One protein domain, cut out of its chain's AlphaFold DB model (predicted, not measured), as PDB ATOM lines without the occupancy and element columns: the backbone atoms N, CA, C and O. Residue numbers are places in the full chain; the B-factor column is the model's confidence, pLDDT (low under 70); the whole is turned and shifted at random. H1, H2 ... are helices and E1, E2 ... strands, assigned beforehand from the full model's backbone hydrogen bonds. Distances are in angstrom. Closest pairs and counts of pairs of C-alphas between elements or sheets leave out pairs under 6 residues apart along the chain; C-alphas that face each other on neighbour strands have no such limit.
ATOM      1  N   TRP A   8     275.609 271.398 104.479       89.31
ATOM      2  CA  TRP A   8     275.486 271.505 103.031       89.31
ATOM      3  C   TRP A   8     274.166 270.906 102.558       89.31
ATOM      4  O   TRP A   8     273.634 269.953 103.137       89.31
ATOM      5  N   GLU A   9     273.643 271.470 101.475       92.44
ATOM      6  CA  GLU A   9     272.479 270.965 100.762       92.44
ATOM      7  C   GLU A   9     272.746 271.017  99.257       92.44
ATOM      8  O   GLU A   9     273.163 272.043  98.725       92.44
ATOM      9  N   CYS A  10     272.469 269.909  98.576       90.81
ATOM     10  CA  CYS A  10     272.457 269.808  97.125       90.81
ATOM     11  C   CYS A  10     271.034 269.476  96.676       90.81
ATOM     12  O   CYS A  10     270.429 268.529  97.184       90.81
ATOM     13  N   SER A  11     270.511 270.215  95.699       95.38
ATOM     14  CA  SER A  11     269.192 269.961  95.120       95.38
ATOM     15  C   SER A  11     269.243 269.934  93.598       95.38
ATOM     16  O   SER A  11     269.916 270.764  92.990       95.38
ATOM     17  N   LEU A  12     268.496 269.018  92.985       95.19
ATOM     18  CA  LEU A  12     268.375 268.880  91.536       95.19
ATOM     19  C   LEU A  12     266.915 268.604  91.172       95.19
ATOM     20  O   LEU A  12     266.277 267.748  91.779       95.19
ATOM     21  N   LEU A  13     266.401 269.285  90.150       95.75
ATOM     22  CA  LEU A  13     265.115 268.976  89.530       95.75
ATOM     23  C   LEU A  13     265.359 268.466  88.111       95.75
ATOM     24  O   LEU A  13     265.980 269.153  87.305       95.75
ATOM     25  N   ARG A  14     264.837 267.280  87.799       94.06
ATOM     26  CA  ARG A  14     264.835 266.703  86.456       94.06
ATOM     27  C   ARG A  14     263.403 266.545  85.970       94.06
ATOM     28  O   ARG A  14     262.560 265.981  86.664       94.06
ATOM     29  N   GLN A  15     263.137 267.053  84.776       92.69
ATOM     30  CA  GLN A  15     261.865 266.887  84.084       92.69
ATOM     31  C   GLN A  15     262.035 265.864  82.968       92.69
ATOM     32  O   GLN A  15     263.091 265.801  82.335       92.69
ATOM     33  N   TYR A  16     260.995 265.074  82.736       88.56
ATOM     34  CA  TYR A  16     260.971 264.078  81.676       88.56
ATOM     35  C   TYR A  16     259.960 264.497  80.612       88.56
ATOM     36  O   TYR A  16     258.870 264.967  80.964       88.56
ATOM     37  N   PRO A  17     260.302 264.346  79.322       78.31
ATOM     38  CA  PRO A  17     259.382 264.656  78.243       78.31
ATOM     39  C   PRO A  17     258.112 263.799  78.368       78.31
ATOM     40  O   PRO A  17     258.183 262.643  78.802       78.31
ATOM     41  N   PRO A  18     256.938 264.358  78.040       66.12
ATOM     42  CA  PRO A  18     255.671 263.689  78.283       66.12
ATOM     43  C   PRO A  18     255.438 262.531  77.306       66.12
ATOM     44  O   PRO A  18     255.635 262.679  76.103       66.12
ATOM     45  N   GLN A  19     254.941 261.406  77.827       61.12
ATOM     46  CA  GLN A  19     254.189 260.415  77.039       61.12
ATOM     47  C   GLN A  19     252.680 260.521  77.330       61.12
ATOM     48  O   GLN A  19     251.871 260.498  76.411       61.12
ATOM     49  N   THR A  20     252.301 260.736  78.598       61.09
ATOM     50  CA  THR A  20     250.907 260.944  79.059       61.09
ATOM     51  C   THR A  20     250.765 262.084  80.084       61.09
ATOM     52  O   THR A  20     249.701 262.296  80.661       61.09
ATOM     53  N   GLY A  21     251.844 262.834  80.325       69.19
ATOM     54  CA  GLY A  21     251.936 263.922  81.298       69.19
ATOM     55  C   GLY A  21     253.396 264.227  81.637       69.19
ATOM     56  O   GLY A  21     254.283 263.422  81.350       69.19
ATOM     57  N   THR A  22     253.672 265.389  82.230       79.94
ATOM     58  CA  THR A  22     255.041 265.769  82.609       79.94
ATOM     59  C   THR A  22     255.440 265.061  83.898       79.94
ATOM     60  O   THR A  22     255.012 265.447  84.986       79.94
ATOM     61  N   ALA A  23     256.268 264.022  83.783       89.94
ATOM     62  CA  ALA A  23     256.900 263.412  84.944       89.94
ATOM     63  C   ALA A  23     258.086 264.264  85.412       89.94
ATOM     64  O   ALA A  23     258.779 264.898  84.609       89.94
ATOM     65  N   SER A  24     258.362 264.260  86.712       93.38
ATOM     66  CA  SER A  24     259.545 264.924  87.259       93.38
ATOM     67  C   SER A  24     260.111 264.197  88.468       93.38
ATOM     68  O   SER A  24     259.371 263.601  89.251       93.38
ATOM     69  N   LEU A  25     261.418 264.328  88.652       95.00
ATOM     70  CA  LEU A  25     262.168 263.842  89.796       95.00
ATOM     71  C   LEU A  25     262.874 265.027  90.455       95.00
ATOM     72  O   LEU A  25     263.618 265.754  89.803       95.00
ATOM     73  N   PHE A  26     262.660 265.217  91.751       96.81
ATOM     74  CA  PHE A  26     263.385 266.193  92.558       96.81
ATOM     75  C   PHE A  26     264.264 265.474  93.579       96.81
ATOM     76  O   PHE A  26     263.764 264.758  94.443       96.81
ATOM     77  N   LEU A  27     265.571 265.679  93.491       97.00
ATOM     78  CA  LEU A  27     266.572 265.173  94.416       97.00
ATOM     79  C   LEU A  27     266.951 266.267  95.414       97.00
ATOM     80  O   LEU A  27     267.214 267.401  95.028       97.00
ATOM     81  N   GLN A  28     267.049 265.898  96.685       96.62
ATOM     82  CA  GLN A  28     267.633 266.710  97.741       96.62
ATOM     83  C   GLN A  28     268.548 265.840  98.597       96.62
ATOM     84  O   GLN A  28     268.125 264.811  99.125       96.62
ATOM     85  N   ILE A  29     269.791 266.268  98.769       93.31
ATOM     86  CA  ILE A  29     270.767 265.627  99.645       93.31
ATOM     87  C   ILE A  29     271.268 266.680 100.621       93.31
ATOM     88  O   ILE A  29     271.649 267.770 100.211       93.31
ATOM     89  N   ARG A  30     271.248 266.362 101.911       93.31
ATOM     90  CA  ARG A  30     271.751 267.226 102.985       93.31
ATOM     91  C   ARG A  30     272.864 266.520 103.727       93.31
ATOM     92  O   ARG A  30     272.808 265.297 103.837       93.31
ATOM     93  N   GLY A  31     273.797 267.260 104.311       88.75
ATOM     94  CA  GLY A  31     274.839 266.712 105.177       88.75
ATOM     95  C   GLY A  31     275.558 267.772 106.001       88.75
ATOM     96  O   GLY A  31     275.243 268.956 105.911       88.75
ATOM     97  N   ALA A  32     276.506 267.318 106.820       85.50
ATOM     98  CA  ALA A  32     277.384 268.180 107.612       85.50
ATOM     99  C   ALA A  32     278.658 268.528 106.818       85.50
ATOM    100  O   ALA A  32     279.105 267.735 105.991       85.50
ATOM    101  N   ALA A  33     279.271 269.678 107.088       71.38
ATOM    102  CA  ALA A  33     280.299 270.365 106.293       71.38
ATOM    103  C   ALA A  33     281.526 269.510 106.008       71.38
ATOM    104  O   ALA A  33     282.153 269.659 104.964       71.38
ATOM    105  N   HIS A  34     281.835 268.584 106.912       66.12
ATOM    106  CA  HIS A  34     282.952 267.653 106.789       66.12
ATOM    107  C   HIS A  34     282.508 266.194 106.975       66.12
ATOM    108  O   HIS A  34     283.305 265.338 107.346       66.12
ATOM    109  N   GLY A  35     281.219 265.906 106.760       70.12
ATOM    110  CA  GLY A  35     280.607 264.613 107.050       70.12
ATOM    111  C   GLY A  35     279.835 264.012 105.879       70.12
ATOM    112  O   GLY A  35     279.574 264.648 104.858       70.12
ATOM    113  N   ALA A  36     279.434 262.754 106.056       77.25
ATOM    114  CA  ALA A  36     278.528 262.069 105.142       77.25
ATOM    115  C   ALA A  36     277.157 262.776 105.067       77.25
ATOM    116  O   ALA A  36     276.787 263.556 105.951       77.25
ATOM    117  N   PHE A  37     276.378 262.473 104.023       86.44
ATOM    118  CA  PHE A  37     274.998 262.961 103.917       86.44
ATOM    119  C   PHE A  37     274.217 262.594 105.187       86.44
ATOM    120  O   PHE A  37     274.396 261.507 105.704       86.44
ATOM    121  N   SER A  38     273.349 263.447 105.713       88.44
ATOM    122  CA  SER A  38     272.422 263.124 106.806       88.44
ATOM    123  C   SER A  38     271.109 262.546 106.270       88.44
ATOM    124  O   SER A  38     270.496 261.662 106.881       88.44
ATOM    125  N   ARG A  39     270.675 263.026 105.100       92.25
ATOM    126  CA  ARG A  39     269.442 262.606 104.435       92.25
ATOM    127  C   ARG A  39     269.557 262.762 102.926       92.25
ATOM    128  O   ARG A  39     269.972 263.809 102.443       92.25
ATOM    129  N   LEU A  40     269.096 261.747 102.208       95.25
ATOM    130  CA  LEU A  40     268.816 261.799 100.780       95.25
ATOM    131  C   LEU A  40     267.308 261.649 100.589       95.25
ATOM    132  O   LEU A  40     266.677 260.779 101.191       95.25
ATOM    133  N   ARG A  41     266.714 262.510  99.770       96.81
ATOM    134  CA  ARG A  41     265.297 262.485  99.417       96.81
ATOM    135  C   ARG A  41     265.151 262.590  97.909       96.81
ATOM    136  O   ARG A  41     265.684 263.515  97.308       96.81
ATOM    137  N   ILE A  42     264.377 261.687  97.326       97.00
ATOM    138  CA  ILE A  42     263.927 261.767  95.940       97.00
ATOM    139  C   ILE A  42     262.409 261.898  95.967       97.00
ATOM    140  O   ILE A  42     261.718 261.016  96.471       97.00
ATOM    141  N   LYS A  43     261.889 263.012  95.463       96.12
ATOM    142  CA  LYS A  43     260.468 263.167  95.182       96.12
ATOM    143  C   LYS A  43     260.211 262.822  93.735       96.12
ATOM    144  O   LYS A  43     260.922 263.294  92.853       96.12
ATOM    145  N   PHE A  44     259.149 262.084  93.505       94.50
ATOM    146  CA  PHE A  44     258.653 261.786  92.183       94.50
ATOM    147  C   PHE A  44     257.305 262.463  92.019       94.50
ATOM    148  O   PHE A  44     256.484 262.428  92.932       94.50
ATOM    149  N   ASN A  45     257.087 263.056  90.856       92.19
ATOM    150  CA  ASN A  45     255.767 263.381  90.348       92.19
ATOM    151  C   ASN A  45     255.583 262.533  89.092       92.19
ATOM    152  O   ASN A  45     256.197 262.821  88.063       92.19
ATOM    153  N   LEU A  46     254.841 261.435  89.209       88.31
ATOM    154  CA  LEU A  46     254.637 260.472  88.132       88.31
ATOM    155  C   LEU A  46     253.164 260.497  87.738       88.31
ATOM    156  O   LEU A  46     252.345 260.060  88.547       88.31
ATOM    157  N   PRO A  47     252.813 260.953  86.521       84.56
ATOM    158  CA  PRO A  47     251.429 260.953  86.069       84.56
ATOM    159  C   PRO A  47     250.816 259.540  86.127       84.56
ATOM    160  O   PRO A  47     251.546 258.534  86.187       84.56
ATOM    161  N   PRO A  48     249.477 259.442  86.135       79.00
ATOM    162  CA  PRO A  48     248.797 258.157  86.054       79.00
ATOM    163  C   PRO A  48     249.152 257.437  84.743       79.00
ATOM    164  O   PRO A  48     249.410 258.071  83.719       79.00
ATOM    165  N   GLY A  49     249.150 256.104  84.786       78.88
ATOM    166  CA  GLY A  49     249.548 255.246  83.667       78.88
ATOM    167  C   GLY A  49     250.892 254.556  83.892       78.88
ATOM    168  O   GLY A  49     251.320 254.375  85.038       78.88
ATOM    169  N   GLU A  50     251.515 254.155  82.784       74.25
ATOM    170  CA  GLU A  50     252.755 253.376  82.768       74.25
ATOM    171  C   GLU A  50     253.903 254.063  83.536       74.25
ATOM    172  O   GLU A  50     253.973 255.299  83.605       74.25
ATOM    173  N   PRO A  51     254.819 253.279  84.135       76.88
ATOM    174  CA  PRO A  51     255.984 253.828  84.805       76.88
ATOM    175  C   PRO A  51     256.832 254.651  83.837       76.88
ATOM    176  O   PRO A  51     257.151 254.217  82.733       76.88
ATOM    177  N   ASN A  52     257.288 255.821  84.284       87.12
ATOM    178  CA  ASN A  52     258.344 256.527  83.572       87.12
ATOM    179  C   ASN A  52     259.671 255.799  83.836       87.12
ATOM    180  O   ASN A  52     260.329 256.056  84.847       87.12
ATOM    181  N   GLU A  53     260.029 254.861  82.956       88.75
ATOM    182  CA  GLU A  53     261.222 254.017  83.102       88.75
ATOM    183  C   GLU A  53     262.487 254.852  83.306       88.75
ATOM    184  O   GLU A  53     263.275 254.566  84.202       88.75
ATOM    185  N   GLN A  54     262.634 255.956  82.570       91.31
ATOM    186  CA  GLN A  54     263.792 256.836  82.710       91.31
ATOM    187  C   GLN A  54     263.892 257.453  84.115       91.31
ATOM    188  O   GLN A  54     264.986 257.533  84.673       91.31
ATOM    189  N   ALA A  55     262.767 257.856  84.713       91.75
ATOM    190  CA  ALA A  55     262.746 258.371  86.082       91.75
ATOM    191  C   ALA A  55     263.110 257.297  87.117       91.75
ATOM    192  O   ALA A  55     263.770 257.596  88.116       91.75
ATOM    193  N   VAL A  56     262.703 256.047  86.879       92.31
ATOM    194  CA  VAL A  56     263.075 254.902  87.721       92.31
ATOM    195  C   VAL A  56     264.574 254.623  87.614       92.31
ATOM    196  O   VAL A  56     265.243 254.518  88.642       92.31
ATOM    197  N   GLU A  57     265.120 254.570  86.398       93.31
ATOM    198  CA  GLU A  57     266.551 254.357  86.158       93.31
ATOM    199  C   GLU A  57     267.412 255.455  86.775       93.31
ATOM    200  O   GLU A  57     268.407 255.176  87.444       93.31
ATOM    201  N   ASP A  58     267.012 256.715  86.623       94.62
ATOM    202  CA  ASP A  58     267.729 257.830  87.231       94.62
ATOM    203  C   ASP A  58     267.735 257.738  88.757       94.62
ATOM    204  O   ASP A  58     268.771 257.967  89.382       94.62
ATOM    205  N   ALA A  59     266.611 257.369  89.374       94.31
ATOM    206  CA  ALA A  59     266.553 257.169  90.815       94.31
ATOM    207  C   ALA A  59     267.472 256.034  91.281       94.31
ATOM    208  O   ALA A  59     268.187 256.198  92.271       94.31
ATOM    209  N   LEU A  60     267.494 254.907  90.565       93.44
ATOM    210  CA  LEU A  60     268.397 253.794  90.855       93.44
ATOM    211  C   LEU A  60     269.864 254.222  90.744       93.44
ATOM    212  O   LEU A  60     270.644 253.967  91.661       93.44
ATOM    213  N   ASN A  61     270.215 254.949  89.682       93.19
ATOM    214  CA  ASN A  61     271.554 255.497  89.480       93.19
ATOM    215  C   ASN A  61     271.942 256.479  90.591       93.19
ATOM    216  O   ASN A  61     273.069 256.436  91.087       93.19
ATOM    217  N   ILE A  62     271.024 257.343  91.031       92.94
ATOM    218  CA  ILE A  62     271.258 258.252  92.160       92.94
ATOM    219  C   ILE A  62     271.560 257.452  93.429       92.94
ATOM    220  O   ILE A  62     272.547 257.744  94.104       92.94
ATOM    221  N   LEU A  63     270.759 256.436  93.756       91.50
ATOM    222  CA  LEU A  63     270.972 255.612  94.950       91.50
ATOM    223  C   LEU A  63     272.303 254.861  94.879       91.50
ATOM    224  O   LEU A  63     273.091 254.914  95.827       91.50
ATOM    225  N   GLN A  64     272.580 254.228  93.738       90.19
ATOM    226  CA  GLN A  64     273.809 253.484  93.502       90.19
ATOM    227  C   GLN A  64     275.045 254.378  93.542       90.19
ATOM    228  O   GLN A  64     276.109 253.882  93.881       90.19
ATOM    229  N   ASN A  65     274.954 255.674  93.236       88.00
ATOM    230  CA  ASN A  65     276.098 256.591  93.289       88.00
ATOM    231  C   ASN A  65     276.212 257.362  94.609       88.00
ATOM    232  O   ASN A  65     277.318 257.718  95.001       88.00
ATOM    233  N   SER A  66     275.106 257.559  95.329       86.69
ATOM    234  CA  SER A  66     275.079 258.380  96.548       86.69
ATOM    235  C   SER A  66     275.273 257.580  97.836       86.69
ATOM    236  O   SER A  66     275.667 258.141  98.855       86.69
ATOM    237  N   ILE A  67     274.974 256.278  97.828       85.56
ATOM    238  CA  ILE A  67     274.954 255.450  99.040       85.56
ATOM    239  C   ILE A  67     276.134 254.477  99.026       85.56
ATOM    240  O   ILE A  67     276.355 253.770  98.044       85.56
ATOM    241  N   ARG A  68     276.917 254.422 100.112       82.81
ATOM    242  CA  ARG A  68     278.054 253.495 100.258       82.81
ATOM    243  C   ARG A  68     278.080 252.851 101.654       82.81
ATOM    244  O   ARG A  68     277.986 253.584 102.639       82.81
ATOM    245  N   PRO A  69     278.245 251.516 101.761       81.31
ATOM    246  CA  PRO A  69     278.222 250.550 100.660       81.31
ATOM    247  C   PRO A  69     276.807 250.409 100.082       81.31
ATOM    248  O   PRO A  69     275.820 250.595 100.790       81.31
ATOM    249  N   PHE A  70     276.722 250.075  98.797       79.69
ATOM    250  CA  PHE A  70     275.472 249.755  98.114       79.69
ATOM    251  C   PHE A  70     275.489 248.271  97.757       79.69
ATOM    252  O   PHE A  70     276.497 247.780  97.248       79.69
ATOM    253  N   TRP A  71     274.405 247.549  98.039       79.88
ATOM    254  CA  TRP A  71     274.285 246.156  97.615       79.88
ATOM    255  C   TRP A  71     274.018 246.125  96.115       79.88
ATOM    256  O   TRP A  71     272.957 246.527  95.650       79.88
ATOM    257  N   SER A  72     275.025 245.712  95.351       73.31
ATOM    258  CA  SER A  72     274.969 245.632  93.892       73.31
ATOM    259  C   SER A  72     274.594 244.236  93.396       73.31
ATOM    260  O   SER A  72     274.911 243.892  92.258       73.31
ATOM    261  N   ASP A  73     273.980 243.397  94.237       85.38
ATOM    262  CA  ASP A  73     273.483 242.113  93.764       85.38
ATOM    263  C   ASP A  73     272.269 242.327  92.850       85.38
ATOM    264  O   ASP A  73     271.416 243.195  93.066       85.38
ATOM    265  N   ARG A  74     272.216 241.535  91.778       85.56
ATOM    266  CA  ARG A  74     271.207 241.679  90.726       85.56
ATOM    267  C   ARG A  74     269.785 241.492  91.260       85.56
ATOM    268  O   ARG A  74     268.874 242.178  90.812       85.56
ATOM    269  N   ILE A  75     269.601 240.597  92.230       87.62
ATOM    270  CA  ILE A  75     268.284 240.264  92.787       87.62
ATOM    271  C   ILE A  75     267.712 241.467  93.540       87.62
ATOM    272  O   ILE A  75     266.552 241.830  93.326       87.62
ATOM    273  N   PHE A  76     268.520 242.103  94.386       87.50
ATOM    274  CA  PHE A  76     268.159 243.325  95.094       87.50
ATOM    275  C   PHE A  76     267.837 244.460  94.123       87.50
ATOM    276  O   PHE A  76     266.788 245.092  94.256       87.50
ATOM    277  N   PHE A  77     268.693 244.691  93.123       88.81
ATOM    278  CA  PHE A  77     268.492 245.772  92.160       88.81
ATOM    279  C   PHE A  77     267.210 245.579  91.338       88.81
ATOM    280  O   PHE A  77     266.407 246.506  91.222       88.81
ATOM    281  N   ASP A  78     266.950 244.360  90.860       90.38
ATOM    282  CA  ASP A  78     265.721 244.026  90.136       90.38
ATOM    283  C   ASP A  78     264.479 244.170  91.034       90.38
ATOM    284  O   ASP A  78     263.431 244.646  90.591       90.38
ATOM    285  N   ALA A  79     264.574 243.799  92.316       90.06
ATOM    286  CA  ALA A  79     263.485 243.983  93.273       90.06
ATOM    287  C   ALA A  79     263.206 245.467  93.562       90.06
ATOM    288  O   ALA A  79     262.040 245.868  93.623       90.06
ATOM    289  N   LEU A  80     264.252 246.283  93.713       91.62
ATOM    290  CA  LEU A  80     264.137 247.723  93.924       91.62
ATOM    291  C   LEU A  80     263.552 248.417  92.689       91.62
ATOM    292  O   LEU A  80     262.610 249.196  92.829       91.62
ATOM    293  N   ARG A  81     264.031 248.071  91.485       93.12
ATOM    294  CA  ARG A  81     263.480 248.550  90.208       93.12
ATOM    295  C   ARG A  81     261.990 248.245  90.104       93.12
ATOM    296  O   ARG A  81     261.204 249.155  89.856       93.12
ATOM    297  N   ARG A  82     261.582 246.994  90.363       92.56
ATOM    298  CA  ARG A  82     260.160 246.601  90.347       92.56
ATOM    299  C   ARG A  82     259.327 247.401  91.346       92.56
ATOM    300  O   ARG A  82     258.234 247.833  91.003       92.56
ATOM    301  N   LYS A  83     259.829 247.621  92.565       92.56
ATOM    302  CA  LYS A  83     259.119 248.401  93.591       92.56
ATOM    303  C   LYS A  83     258.951 249.870  93.200       92.56
ATOM    304  O   LYS A  83     257.859 250.408  93.365       92.56
ATOM    305  N   LEU A  84     260.001 250.503  92.672       92.25
ATOM    306  CA  LEU A  84     259.954 251.896  92.217       92.25
ATOM    307  C   LEU A  84     259.038 252.059  90.997       92.25
ATOM    308  O   LEU A  84     258.151 252.908  91.017       92.25
ATOM    309  N   GLY A  85     259.202 251.218  89.969       91.19
ATOM    310  CA  GLY A  85     258.375 251.254  88.759       91.19
ATOM    311  C   GLY A  85     256.910 250.913  89.024       91.19
ATOM    312  O   GLY A  85     256.017 251.570  88.504       91.19
ATOM    313  N   GLY A  86     256.648 249.958  89.918       90.50
ATOM    314  CA  GLY A  86     255.296 249.618  90.359       90.50
ATOM    315  C   GLY A  86     254.669 250.626  91.326       90.50
ATOM    316  O   GLY A  86     253.581 250.355  91.828       90.50
ATOM    317  N   LYS A  87     255.350 251.743  91.639       91.25
ATOM    318  CA  LYS A  87     254.901 252.753  92.614       91.25
ATOM    319  C   LYS A  87     254.509 252.116  93.963       91.25
ATOM    320  O   LYS A  87     253.567 252.545  94.614       91.25
ATOM    321  N   MET A  88     255.195 251.049  94.377       90.69
ATOM    322  CA  MET A  88     254.802 250.246  95.539       90.69
ATOM    323  C   MET A  88     255.417 250.798  96.819       90.69
ATOM    324  O   MET A  88     256.640 250.828  96.931       90.69
ATOM    325  N   ASP A  89     254.601 251.120  97.821       93.00
ATOM    326  CA  ASP A  89     255.105 251.514  99.138       93.00
ATOM    327  C   ASP A  89     256.041 250.443  99.728       93.00
ATOM    328  O   ASP A  89     255.754 249.239  99.717       93.00
ATOM    329  N   PHE A  90     257.182 250.869 100.272       93.69
ATOM    330  CA  PHE A  90     258.105 249.971 100.961       93.69
ATOM    331  C   PHE A  90     258.923 250.666 102.045       93.69
ATOM    332  O   PHE A  90     259.079 251.887 102.097       93.69
ATOM    333  N   SER A  91     259.495 249.855 102.928       93.25
ATOM    334  CA  SER A  91     260.571 250.255 103.830       93.25
ATOM    335  C   SER A  91     261.575 249.112 103.907       93.25
ATOM    336  O   SER A  91     261.184 247.970 104.131       93.25
ATOM    337  N   MET A  92     262.844 249.395 103.628       89.62
ATOM    338  CA  MET A  92     263.912 248.391 103.554       89.62
ATOM    339  C   MET A  92     265.277 249.015 103.833       89.62
ATOM    340  O   MET A  92     265.390 250.229 103.989       89.62
ATOM    341  N   LEU A  93     266.317 248.187 103.866       89.56
ATOM    342  CA  LEU A  93     267.696 248.660 103.863       89.56
ATOM    343  C   LEU A  93     268.216 248.762 102.428       89.56
ATOM    344  O   LEU A  93     268.017 247.857 101.621       89.56
ATOM    345  N   VAL A  94     268.898 249.866 102.131       87.69
ATOM    346  CA  VAL A  94     269.709 250.049 100.925       87.69
ATOM    347  C   VAL A  94     271.158 250.123 101.396       87.69
ATOM    348  O   VAL A  94     271.577 251.125 101.976       87.69
ATOM    349  N   GLY A  95     271.905 249.026 101.246       85.75
ATOM    350  CA  GLY A  95     273.155 248.853 101.988       85.75
ATOM    351  C   GLY A  95     272.869 248.750 103.490       85.75
ATOM    352  O   GLY A  95     272.101 247.896 103.916       85.75
ATOM    353  N   TYR A  96     273.435 249.649 104.297       86.25
ATOM    354  CA  TYR A  96     273.140 249.726 105.740       86.25
ATOM    355  C   TYR A  96     272.132 250.814 106.108       86.25
ATOM    356  O   TYR A  96     271.876 251.043 107.288       86.25
ATOM    357  N   TYR A  97     271.560 251.497 105.117       89.25
ATOM    358  CA  TYR A  97     270.775 252.702 105.342       89.25
ATOM    359  C   TYR A  97     269.279 252.412 105.242       89.25
ATOM    360  O   TYR A  97     268.843 251.849 104.234       89.25
ATOM    361  N   PRO A  98     268.470 252.814 106.236       92.50
ATOM    362  CA  PRO A  98     267.025 252.703 106.139       92.50
ATOM    363  C   PRO A  98     266.502 253.614 105.028       92.50
ATOM    364  O   PRO A  98     266.738 254.827 105.017       92.50
ATOM    365  N   ALA A  99     265.767 253.001 104.108       93.50
ATOM    366  CA  ALA A  99     265.090 253.634 102.997       93.50
ATOM    367  C   ALA A  99     263.579 253.403 103.105       93.50
ATOM    368  O   ALA A  99     263.123 252.300 103.406       93.50
ATOM    369  N   SER A 100     262.797 254.439 102.823       95.69
ATOM    370  CA  SER A 100     261.336 254.362 102.757       95.69
ATOM    371  C   SER A 100     260.839 255.014 101.481       95.69
ATOM    372  O   SER A 100     261.280 256.113 101.156       95.69
ATOM    373  N   PHE A 101     259.938 254.338 100.779       95.75
ATOM    374  CA  PHE A 101     259.275 254.841  99.585       95.75
ATOM    375  C   PHE A 101     257.774 254.833  99.825       95.75
ATOM    376  O   PHE A 101     257.234 253.782 100.174       95.75
ATOM    377  N   LYS A 102     257.134 255.999  99.731       94.56
ATOM    378  CA  LYS A 102     255.709 256.164 100.044       94.56
ATOM    379  C   LYS A 102     255.043 257.231  99.194       94.56
ATOM    380  O   LYS A 102     255.681 258.231  98.854       94.56
ATOM    381  N   HIS A 103     253.752 257.063  98.957       93.19
ATOM    382  CA  HIS A 103     252.885 258.119  98.438       93.19
ATOM    383  C   HIS A 103     252.758 259.303  99.416       93.19
ATOM    384  O   HIS A 103     252.807 259.134 100.639       93.19
ATOM    385  N   GLU A 104     252.590 260.519  98.890       89.31
ATOM    386  CA  GLU A 104     252.147 261.672  99.681       89.31
ATOM    387  C   GLU A 104     250.648 261.537  99.984       89.31
ATOM    388  O   GLU A 104     249.866 261.166  99.114       89.31
ATOM    389  N   MET A 105     250.230 261.852 101.219       79.06
ATOM    390  CA  MET A 105     248.852 261.611 101.689       79.06
ATOM    391  C   MET A 105     247.764 262.242 100.802       79.06
ATOM    392  O   MET A 105     246.636 261.765 100.796       79.06
ATOM    393  N   SER A 106     248.089 263.321 100.088       80.31
ATOM    394  CA  SER A 106     247.143 264.105  99.291       80.31
ATOM    395  C   SER A 106     247.214 263.849  97.783       80.31
ATOM    396  O   SER A 106     246.392 264.398  97.057       80.31
ATOM    397  N   ASP A 107     248.202 263.095  97.289       84.19
ATOM    398  CA  ASP A 107     248.431 262.939  95.848       84.19
ATOM    399  C   ASP A 107     249.114 261.596  95.540       84.19
ATOM    400  O   ASP A 107     250.300 261.404  95.812       84.19
ATOM    401  N   SER A 108     248.367 260.671  94.927       84.38
ATOM    402  CA  SER A 108     248.861 259.343  94.537       84.38
ATOM    403  C   SER A 108     249.890 259.378  93.401       84.38
ATOM    404  O   SER A 108     250.528 258.371  93.111       84.38
ATOM    405  N   ASN A 109     250.067 260.519  92.737       88.38
ATOM    406  CA  ASN A 109     251.107 260.703  91.728       88.38
ATOM    407  C   ASN A 109     252.408 261.221  92.345       88.38
ATOM    408  O   ASN A 109     253.455 261.203  91.691       88.38
ATOM    409  N   ARG A 110     252.371 261.658  93.610       92.44
ATOM    410  CA  ARG A 110     253.542 262.134  94.338       92.44
ATOM    411  C   ARG A 110     254.074 261.055  95.253       92.44
ATOM    412  O   ARG A 110     253.421 260.653  96.211       92.44
ATOM    413  N   LEU A 111     255.302 260.626  94.993       94.62
ATOM    414  CA  LEU A 111     255.995 259.644  95.819       94.62
ATOM    415  C   LEU A 111     257.259 260.247  96.418       94.62
ATOM    416  O   LEU A 111     257.918 261.093  95.818       94.62
ATOM    417  N   ASN A 112     257.621 259.795  97.611       96.25
ATOM    418  CA  ASN A 112     258.849 260.165  98.294       96.25
ATOM    419  C   ASN A 112     259.665 258.925  98.595       96.25
ATOM    420  O   ASN A 112     259.234 258.086  99.381       96.25
ATOM    421  N   LEU A 113     260.874 258.872  98.051       96.75
ATOM    422  CA  LEU A 113     261.939 258.020  98.546       96.75
ATOM    423  C   LEU A 113     262.793 258.824  99.524       96.75
ATOM    424  O   LEU A 113     263.291 259.895  99.184       96.75
ATOM    425  N   ILE A 114     262.979 258.315 100.734       96.38
ATOM    426  CA  ILE A 114     263.820 258.929 101.759       96.38
ATOM    427  C   ILE A 114     264.804 257.883 102.254       96.38
ATOM    428  O   ILE A 114     264.384 256.816 102.695       96.38
ATOM    429  N   VAL A 115     266.087 258.227 102.233       94.69
ATOM    430  CA  VAL A 115     267.177 257.445 102.813       94.69
ATOM    431  C   VAL A 115     267.822 258.267 103.919       94.69
ATOM    432  O   VAL A 115     268.237 259.409 103.702       94.69
ATOM    433  N   ALA A 116     267.884 257.706 105.123       91.81
ATOM    434  CA  ALA A 116     268.489 258.370 106.273       91.81
ATOM    435  C   ALA A 116     269.878 257.794 106.559       91.81
ATOM    436  O   ALA A 116     270.052 256.576 106.598       91.81
ATOM    437  N   ASN A 117     270.850 258.666 106.836       86.94
ATOM    438  CA  ASN A 117     272.156 258.239 107.328       86.94
ATOM    439  C   ASN A 117     272.089 257.905 108.820       86.94
ATOM    440  O   ASN A 117     272.515 258.662 109.688       86.94
TER     441      ASN A 117
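Overview. This is residues 8 to 117 of the 160 residues of an uncharacterized protein of Rhizobium sp. 24NR (UniProt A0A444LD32). A twisted sheet of six strands curls round helix H1, and helix H2 is on the same face, toward edge strand E4, its residues 81 to 85 touching H1. These are two layers, helices on one face of a sheet. The printed part has 110 residues, with two named helices and six named strands in the order E1 E2 E3 H1 H2 E4 E5 E6; the sheet runs E1 E2 E3 E6 E5 E4, all antiparallel, and the class is mixed. The whole is compact, with a radius of gyration of the C-alphas of 13.6 A and spans of 42 by 31 by 25 A.

Along the chain. Find C-alpha 8 at (275.486, 271.505, 103.031); from there E1, residues 8 to 16, runs 26.9 A. Next come E2, residues 23 to 32, 30.9 A, and E3, residues 37 to 45, 23.5 A. H1, residues 53 to 66, starts at C-alpha 53 (261.222, 254.017, 83.102) and runs 19.8 A; H2, residues 74 to 85, runs 16.1 A. Then read E4, residues 90 to 94, 11.6 A; E5, residues 97 to 104, 21.4 A; and E6, residues 107 to 116, 23.1 A, which bends by 63 degrees at residue 110.

Arrangement. E1 E2 E3 and E4 E5 E6 are meanders, each strand the antiparallel neighbour of the one before. Look for N 10 and O 29 at 2.8 A, N 26 and O 43 at 2.8 A, N 92 and O 99 at 2.9 A, and N 112 and O 102 at 2.8 A. E3 and E6 are neighbours, with N 42 and O 113 at 2.8 A. H1 is on the sheet, the C-alphas of Leu 25 and Ala 55 being 6.6 A apart. H2 touches H1 at a steep tilt of 52 degrees, closest at the C-alphas of Val 56 and Gly 85, 6.0 A. In H1 and H2 every O i to N i+4 pair is within hydrogen-bond range.

Size, cuts and confidence. The C-alphas farthest apart are those of Thr 20 and His 34, 42.9 A. The printed part has no cut and no long link. Confidence is under 70 at residues 18 to 21 and residue 34.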